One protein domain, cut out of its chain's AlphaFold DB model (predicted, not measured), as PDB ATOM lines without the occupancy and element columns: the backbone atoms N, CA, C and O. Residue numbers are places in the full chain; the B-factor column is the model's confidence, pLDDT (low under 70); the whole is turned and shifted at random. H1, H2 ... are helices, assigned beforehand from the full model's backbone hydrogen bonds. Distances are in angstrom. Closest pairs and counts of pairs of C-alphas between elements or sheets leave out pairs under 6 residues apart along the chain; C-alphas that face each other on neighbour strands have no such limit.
ATOM      1  N   LEU A   4     -25.171  11.808 -29.464       89.31
ATOM      2  CA  LEU A   4     -23.751  12.066 -29.266       89.31
ATOM      3  C   LEU A   4     -23.168  11.271 -28.089       89.31
ATOM      4  O   LEU A   4     -22.108  10.671 -28.243       89.31
ATOM      5  N   LEU A   5     -23.867  11.207 -26.951       92.31
ATOM      6  CA  LEU A   5     -23.397  10.485 -25.764       92.31
ATOM      7  C   LEU A   5     -23.298   8.977 -26.024       92.31
ATOM      8  O   LEU A   5     -22.297   8.352 -25.683       92.31
ATOM      9  N   GLU A   6     -24.286   8.399 -26.711       94.50
ATOM     10  CA  GLU A   6     -24.238   6.985 -27.107       94.50
ATOM     11  C   GLU A   6     -23.063   6.693 -28.048       94.50
ATOM     12  O   GLU A   6     -22.382   5.680 -27.896       94.50
ATOM     13  N   ASN A   7     -22.758   7.607 -28.976       95.31
ATOM     14  CA  ASN A   7     -21.582   7.476 -29.837       95.31
ATOM     15  C   ASN A   7     -20.272   7.525 -29.030       95.31
ATOM     16  O   ASN A   7     -19.363   6.744 -29.314       95.31
ATOM     17  N   LYS A   8     -20.172   8.396 -28.016       94.62
ATOM     18  CA  LYS A   8     -19.009   8.470 -27.110       94.62
ATOM     19  C   LYS A   8     -18.831   7.165 -26.324       94.62
ATOM     20  O   LYS A   8     -17.729   6.620 -26.283       94.62
ATOM     21  N   ILE A   9     -19.918   6.613 -25.774       95.88
ATOM     22  CA  ILE A   9     -19.908   5.318 -25.070       95.88
ATOM     23  C   ILE A   9     -19.476   4.195 -26.022       95.88
ATOM     24  O   ILE A   9     -18.588   3.407 -25.695       95.88
ATOM     25  N   ALA A  10     -20.065   4.128 -27.219       95.94
ATOM     26  CA  ALA A  10     -19.728   3.114 -28.215       95.94
ATOM     27  C   ALA A  10     -18.255   3.198 -28.643       95.94
ATOM     28  O   ALA A  10     -17.590   2.167 -28.769       95.94
ATOM     29  N   HIS A  11     -17.730   4.415 -28.814       95.31
ATOM     30  CA  HIS A  11     -16.321   4.641 -29.111       95.31
ATOM     31  C   HIS A  11     -15.420   4.131 -27.982       95.31
ATOM     32  O   HIS A  11     -14.516   3.337 -28.243       95.31
ATOM     33  N   TYR A  12     -15.707   4.499 -26.730       95.81
ATOM     34  CA  TYR A  12     -14.979   4.001 -25.560       95.81
ATOM     35  C   TYR A  12     -14.951   2.465 -25.517       95.81
ATOM     36  O   TYR A  12     -13.878   1.859 -25.431       95.81
ATOM     37  N   LEU A  13     -16.113   1.818 -25.656       95.81
ATOM     38  CA  LEU A  13     -16.217   0.356 -25.645       95.81
ATOM     39  C   LEU A  13     -15.415  -0.287 -26.780       95.81
ATOM     40  O   LEU A  13     -14.777  -1.325 -26.583       95.81
ATOM     41  N   TRP A  14     -15.427   0.325 -27.964       96.56
ATOM     42  CA  TRP A  14     -14.642  -0.141 -29.100       96.56
ATOM     43  C   TRP A  14     -13.138  -0.043 -28.820       96.56
ATOM     44  O   TRP A  14     -12.444  -1.045 -28.988       96.56
ATOM     45  N   VAL A  15     -12.642   1.096 -28.323       94.88
ATOM     46  CA  VAL A  15     -11.218   1.291 -27.990       94.88
ATOM     47  C   VAL A  15     -10.757   0.267 -26.947       94.88
ATOM     48  O   VAL A  15      -9.752  -0.418 -27.150       94.88
ATOM     49  N   VAL A  16     -11.527   0.076 -25.869       95.38
ATOM     50  CA  VAL A  16     -11.221  -0.922 -24.830       95.38
ATOM     51  C   VAL A  16     -11.183  -2.336 -25.413       95.38
ATOM     52  O   VAL A  16     -10.284  -3.121 -25.095       95.38
ATOM     53  N   LYS A  17     -12.130  -2.678 -26.295       95.94
ATOM     54  CA  LYS A  17     -12.169  -3.987 -26.959       95.94
ATOM     55  C   LYS A  17     -10.942  -4.208 -27.844       95.94
ATOM     56  O   LYS A  17     -10.352  -5.289 -27.777       95.94
ATOM     57  N   GLN A  18     -10.544  -3.209 -28.633       94.56
ATOM     58  CA  GLN A  18      -9.346  -3.287 -29.472       94.56
ATOM     59  C   GLN A  18      -8.089  -3.465 -28.624       94.56
ATOM     60  O   GLN A  18      -7.306  -4.378 -28.873       94.56
ATOM     61  N   HIS A  19      -7.935  -2.674 -27.563       94.75
ATOM     62  CA  HIS A  19      -6.796  -2.793 -26.659       94.75
ATOM     63  C   HIS A  19      -6.747  -4.153 -25.948       94.75
ATOM     64  O   HIS A  19      -5.677  -4.745 -25.804       94.75
ATOM     65  N   LYS A  20      -7.897  -4.711 -25.548       94.94
ATOM     66  CA  LYS A  20      -7.962  -6.065 -24.979       94.94
ATOM     67  C   LYS A  20      -7.507  -7.122 -25.986       94.94
ATOM     68  O   LYS A  20      -6.805  -8.057 -25.606       94.94
ATOM     69  N   GLN A  21      -7.894  -6.985 -27.253       94.81
ATOM     70  CA  GLN A  21      -7.447  -7.894 -28.306       94.81
ATOM     71  C   GLN A  21      -5.946  -7.739 -28.585       94.81
ATOM     72  O   GLN A  21      -5.236  -8.741 -28.649       94.81
ATOM     73  N   ALA A  22      -5.451  -6.504 -28.674       93.88
ATOM     74  CA  ALA A  22      -4.032  -6.211 -28.848       93.88
ATOM     75  C   ALA A  22      -3.187  -6.780 -27.697       93.88
ATOM     76  O   ALA A  22      -2.163  -7.403 -27.949       93.88
ATOM     77  N   ASN A  23      -3.654  -6.658 -26.451       94.62
ATOM     78  CA  ASN A  23      -3.014  -7.267 -25.284       94.62
ATOM     79  C   ASN A  23      -2.928  -8.786 -25.374       94.62
ATOM     80  O   ASN A  23      -1.875  -9.358 -25.109       94.62
ATOM     81  N   LYS A  24      -4.017  -9.456 -25.764       94.88
ATOM     82  CA  LYS A  24      -3.989 -10.910 -25.956       94.88
ATOM     83  C   LYS A  24      -2.935 -11.302 -26.986       94.88
ATOM     84  O   LYS A  24      -2.107 -12.161 -26.702       94.88
ATOM     85  N   ASN A  25      -2.946 -10.648 -28.147       94.25
ATOM     86  CA  ASN A  25      -1.986 -10.919 -29.213       94.25
ATOM     87  C   ASN A  25      -0.546 -10.664 -28.741       94.25
ATOM     88  O   ASN A  25       0.318 -11.507 -28.949       94.25
ATOM     89  N   TYR A  26      -0.315  -9.564 -28.020       94.38
ATOM     90  CA  TYR A  26       0.980  -9.231 -27.431       94.38
ATOM     91  C   TYR A  26       1.514 -10.352 -26.528       94.38
ATOM     92  O   TYR A  26       2.642 -10.804 -26.712       94.38
ATOM     93  N   TYR A  27       0.710 -10.852 -25.585       93.44
ATOM     94  CA  TYR A  27       1.153 -11.937 -24.705       93.44
ATOM     95  C   TYR A  27       1.353 -13.259 -25.449       93.44
ATOM     96  O   TYR A  27       2.291 -13.986 -25.130       93.44
ATOM     97  N   HIS A  28       0.529 -13.557 -26.458       95.00
ATOM     98  CA  HIS A  28       0.739 -14.726 -27.316       95.00
ATOM     99  C   HIS A  28       2.064 -14.646 -28.084       95.00
ATOM    100  O   HIS A  28       2.796 -15.630 -28.128       95.00
ATOM    101  N   GLU A  29       2.404 -13.482 -28.641       93.06
ATOM    102  CA  GLU A  29       3.672 -13.259 -29.343       93.06
ATOM    103  C   GLU A  29       4.874 -13.382 -28.400       93.06
ATOM    104  O   GLU A  29       5.845 -14.060 -28.728       93.06
ATOM    105  N   ILE A  30       4.801 -12.779 -27.208       94.00
ATOM    106  CA  ILE A  30       5.855 -12.901 -26.191       94.00
ATOM    107  C   ILE A  30       6.057 -14.364 -25.791       94.00
ATOM    108  O   ILE A  30       7.194 -14.825 -25.737       94.00
ATOM    109  N   LEU A  31       4.974 -15.105 -25.547       93.81
ATOM    110  CA  LEU A  31       5.039 -16.521 -25.192       93.81
ATOM    111  C   LEU A  31       5.655 -17.356 -26.325       93.81
ATOM    112  O   LEU A  31       6.509 -18.197 -26.071       93.81
ATOM    113  N   ALA A  32       5.266 -17.101 -27.576       92.88
ATOM    114  CA  ALA A  32       5.832 -17.791 -28.731       92.88
ATOM    115  C   ALA A  32       7.343 -17.535 -28.863       92.88
ATOM    116  O   ALA A  32       8.106 -18.469 -29.081       92.88
ATOM    117  N   LEU A  33       7.790 -16.289 -28.665       90.38
ATOM    118  CA  LEU A  33       9.215 -15.942 -28.672       90.38
ATOM    119  C   LEU A  33       9.981 -16.626 -27.533       90.38
ATOM    120  O   LEU A  33      11.097 -17.096 -27.742       90.38
ATOM    121  N   VAL A  34       9.372 -16.721 -26.349       90.38
ATOM    122  CA  VAL A  34       9.933 -17.457 -25.209       90.38
ATOM    123  C   VAL A  34      10.105 -18.936 -25.548       90.38
ATOM    124  O   VAL A  34      11.191 -19.472 -25.347       90.38
ATOM    125  N   HIS A  35       9.086 -19.568 -26.133       91.38
ATOM    126  CA  HIS A  35       9.165 -20.962 -26.566       91.38
ATOM    127  C   HIS A  35      10.247 -21.184 -27.626       91.38
ATOM    128  O   HIS A  35      11.027 -22.117 -27.490       91.38
ATOM    129  N   CYS A  36      10.385 -20.296 -28.614       88.19
ATOM    130  CA  CYS A  36      11.471 -20.387 -29.594       88.19
ATOM    131  C   CYS A  36      12.862 -20.335 -28.937       88.19
ATOM    132  O   CYS A  36      13.769 -21.070 -29.337       88.19
ATOM    133  N   CYS A  37      13.043 -19.477 -27.926       86.25
ATOM    134  CA  CYS A  37      14.283 -19.424 -27.155       86.25
ATOM    135  C   CYS A  37      14.511 -20.708 -26.346       86.25
ATOM    136  O   CYS A  37      15.632 -21.218 -26.316       86.25
ATOM    137  N   ASP A  38      13.472 -21.229 -25.696       88.75
ATOM    138  CA  ASP A  38      13.557 -22.456 -24.905       88.75
ATOM    139  C   ASP A  38      13.846 -23.678 -25.787       88.75
ATOM    140  O   ASP A  38      14.725 -24.464 -25.451       88.75
ATOM    141  N   ASP A  39      13.213 -23.804 -26.952       89.56
ATOM    142  CA  ASP A  39      13.440 -24.918 -27.879       89.56
ATOM    143  C   ASP A  39      14.865 -24.903 -28.449       89.56
ATOM    144  O   ASP A  39      15.520 -25.943 -28.555       89.56
ATOM    145  N   ARG A  40      15.380 -23.717 -28.800       89.31
ATOM    146  CA  ARG A  40      16.712 -23.583 -29.409       89.31
ATOM    147  C   ARG A  40      17.849 -23.633 -28.389       89.31
ATOM    148  O   ARG A  40      18.900 -24.199 -28.684       89.31
ATOM    149  N   TYR A  41      17.669 -23.032 -27.215       87.88
ATOM    150  CA  TYR A  41      18.733 -22.855 -26.218       87.88
ATOM    151  C   TYR A  41      18.498 -23.648 -24.925       87.88
ATOM    152  O   TYR A  41      19.264 -23.506 -23.970       87.88
ATOM    153  N   GLN A  42      17.453 -24.484 -24.877       86.75
ATOM    154  CA  GLN A  42      16.979 -25.262 -23.715       86.75
ATOM    155  C   GLN A  42      16.484 -24.418 -22.532       86.75
ATOM    156  O   GLN A  42      16.048 -24.963 -21.518       86.75
ATOM    157  N   SER A  43      16.644 -23.097 -22.601       82.81
ATOM    158  CA  SER A  43      16.229 -22.136 -21.588       82.81
ATOM    159  C   SER A  43      16.505 -20.723 -22.094       82.81
ATOM    160  O   SER A  43      17.635 -20.421 -22.483       82.81
ATOM    161  N   ILE A  44      15.549 -19.813 -21.919       82.06
ATOM    162  CA  ILE A  44      15.711 -18.372 -22.156       82.06
ATOM    163  C   ILE A  44      16.973 -17.804 -21.499       82.06
ATOM    164  O   ILE A  44      17.664 -16.981 -22.084       82.06
ATOM    165  N   ARG A  45      17.320 -18.269 -20.291       84.19
ATOM    166  CA  ARG A  45      18.495 -17.772 -19.546       84.19
ATOM    167  C   ARG A  45      19.830 -18.174 -20.172       84.19
ATOM    168  O   ARG A  45      20.864 -17.652 -19.776       84.19
ATOM    169  N   LYS A  46      19.808 -19.149 -21.082       87.44
ATOM    170  CA  LYS A  46      20.974 -19.633 -21.826       87.44
ATOM    171  C   LYS A  46      21.024 -19.046 -23.238       87.44
ATOM    172  O   LYS A  46      22.018 -19.249 -23.931       87.44
ATOM    173  N   ALA A  47      19.967 -18.357 -23.672       86.19
ATOM    174  CA  ALA A  47      19.910 -17.735 -24.981       86.19
ATOM    175  C   ALA A  47      20.875 -16.536 -25.019       86.19
ATOM    176  O   ALA A  47      20.811 -15.684 -24.131       86.19
ATOM    177  N   PRO A  48      21.766 -16.436 -26.020       88.25
ATOM    178  CA  PRO A  48      22.613 -15.263 -26.181       88.25
ATOM    179  C   PRO A  48      21.762 -14.011 -26.404       88.25
ATOM    180  O   PRO A  48      20.848 -14.033 -27.233       88.25
ATOM    181  N   ASP A  49      22.101 -12.903 -25.745       85.88
ATOM    182  CA  ASP A  49      21.363 -11.633 -25.870       85.88
ATOM    183  C   ASP A  49      21.297 -11.118 -27.315       85.88
ATOM    184  O   ASP A  49      20.324 -10.490 -27.725       85.88
ATOM    185  N   ASN A  50      22.314 -11.446 -28.113       88.75
ATOM    186  CA  ASN A  50      22.435 -11.033 -29.509       88.75
ATOM    187  C   ASN A  50      21.692 -11.971 -30.477       88.75
ATOM    188  O   ASN A  50      21.761 -11.775 -31.692       88.75
ATOM    189  N   SER A  51      21.036 -13.024 -29.974       87.44
ATOM    190  CA  SER A  51      20.267 -13.940 -30.819       87.44
ATOM    191  C   SER A  51      19.049 -13.232 -31.426       87.44
ATOM    192  O   SER A  51      18.462 -12.350 -30.787       87.44
ATOM    193  N   PRO A  52      18.635 -13.601 -32.651       86.94
ATOM    194  CA  PRO A  52      17.452 -13.024 -33.286       86.94
ATOM    195  C   PRO A  52      16.198 -13.110 -32.408       86.94
ATOM    196  O   PRO A  52      15.425 -12.154 -32.347       86.94
ATOM    197  N   GLU A  53      16.017 -14.223 -31.697       87.38
ATOM    198  CA  GLU A  53      14.871 -14.473 -30.825       87.38
ATOM    199  C   GLU A  53      14.894 -13.575 -29.578       87.38
ATOM    200  O   GLU A  53      13.880 -12.955 -29.249       87.38
ATOM    201  N   MET A  54      16.057 -13.418 -28.930       88.31
ATOM    202  CA  MET A  54      16.203 -12.516 -27.780       88.31
ATOM    203  C   MET A  54      16.045 -11.049 -28.172       88.31
ATOM    204  O   MET A  54      15.368 -10.299 -27.468       88.31
ATOM    205  N   LEU A  55      16.585 -10.635 -29.321       90.81
ATOM    206  CA  LEU A  55      16.394  -9.279 -29.837       90.81
ATOM    207  C   LEU A  55      14.925  -9.008 -30.187       90.81
ATOM    208  O   LEU A  55      14.412  -7.927 -29.888       90.81
ATOM    209  N   ALA A  56      14.226  -9.973 -30.791       90.94
ATOM    210  CA  ALA A  56      12.794  -9.862 -31.062       90.94
ATOM    211  C   ALA A  56      11.987  -9.742 -29.762       90.94
ATOM    212  O   ALA A  56      11.112  -8.879 -29.660       90.94
ATOM    213  N   LEU A  57      12.330 -10.535 -28.743       90.88
ATOM    214  CA  LEU A  57      11.708 -10.474 -27.424       90.88
ATOM    215  C   LEU A  57      11.944  -9.117 -26.748       90.88
ATOM    216  O   LEU A  57      10.996  -8.513 -26.251       90.88
ATOM    217  N   GLN A  58      13.176  -8.603 -26.759       90.69
ATOM    218  CA  GLN A  58      13.508  -7.287 -26.201       90.69
ATOM    219  C   GLN A  58      12.754  -6.162 -26.914       90.69
ATOM    220  O   GLN A  58      12.131  -5.329 -26.255       90.69
ATOM    221  N   ARG A  59      12.748  -6.161 -28.255       92.12
ATOM    222  CA  ARG A  59      11.998  -5.177 -29.051       92.12
ATOM    223  C   ARG A  59      10.514  -5.230 -28.745       92.12
ATOM    224  O   ARG A  59       9.900  -4.187 -28.546       92.12
ATOM    225  N   ARG A  60       9.940  -6.435 -28.678       91.75
ATOM    226  CA  ARG A  60       8.513  -6.575 -28.405       91.75
ATOM    227  C   ARG A  60       8.178  -6.124 -26.989       91.75
ATOM    228  O   ARG A  60       7.235  -5.363 -26.828       91.75
ATOM    229  N   ARG A  61       8.997  -6.474 -25.991       89.31
ATOM    230  CA  ARG A  61       8.854  -5.992 -24.605       89.31
ATOM    231  C   ARG A  61       8.959  -4.474 -24.469       89.31
ATOM    232  O   ARG A  61       8.330  -3.919 -23.577       89.31
ATOM    233  N   ALA A  62       9.734  -3.817 -25.329       91.50
ATOM    234  CA  ALA A  62       9.832  -2.359 -25.368       91.50
ATOM    235  C   ALA A  62       8.595  -1.680 -25.988       91.50
ATOM    236  O   ALA A  62       8.481  -0.461 -25.920       91.50
ATOM    237  N   GLN A  63       7.683  -2.445 -26.598       91.62
ATOM    238  CA  GLN A  63       6.487  -1.942 -27.278       91.62
ATOM    239  C   GLN A  63       5.226  -2.671 -26.786       91.62
ATOM    240  O   GLN A  63       4.593  -3.407 -27.561       91.62
TER     241      GLN A  63
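This is residues 4 to 63 of the 133 residues of an uncharacterized protein of Lactobacillus diolivorans DSM 14421 (UniProt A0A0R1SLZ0). One long helix, H1, makes the length of a rod, and after its last residue, Tyr 41, the backbone folds back and a short second helix, H2, packs on H1 as the short arm of a lopsided helical hairpin. Residues 4 to 25 of H1 stick out free of the rest. The printed part has 60 residues, with two named helices, H1 then H2, and no named strand; the class is all helix. It is extended, with a radius of gyration of the C-alphas of 17.2 A, and spans 55 by 17 by 13 A.

H1, residues 4 to 41, and H2, residues 52 to 61, form a helical hairpin. H1 touches H2 with residues 30 to 37 alone; the closest C-alphas, those of Leu 33 and Leu 57, are 6.1 A apart. The two run opposite ways at a shallow tilt of 27 degrees. In H1 and H2 every O i to N i+4 pair is within hydrogen-bond range.

H1 begins at C-alpha 4, (-23.751, 12.066, -29.266), and ends at C-alpha 41, (18.733, -22.855, -26.218), 55.1 A away. H2 measures 14.1 A from first to last C-alpha and ends at C-alpha 61, (8.854, -5.992, -24.605).

The two C-alphas farthest apart, those of Leu 4 and Gln 42, are 55.5 A apart. The link from H1 to H2 is short, with 10 residues. The printed part has no cut, and no printed residue is under 70 in pLDDT.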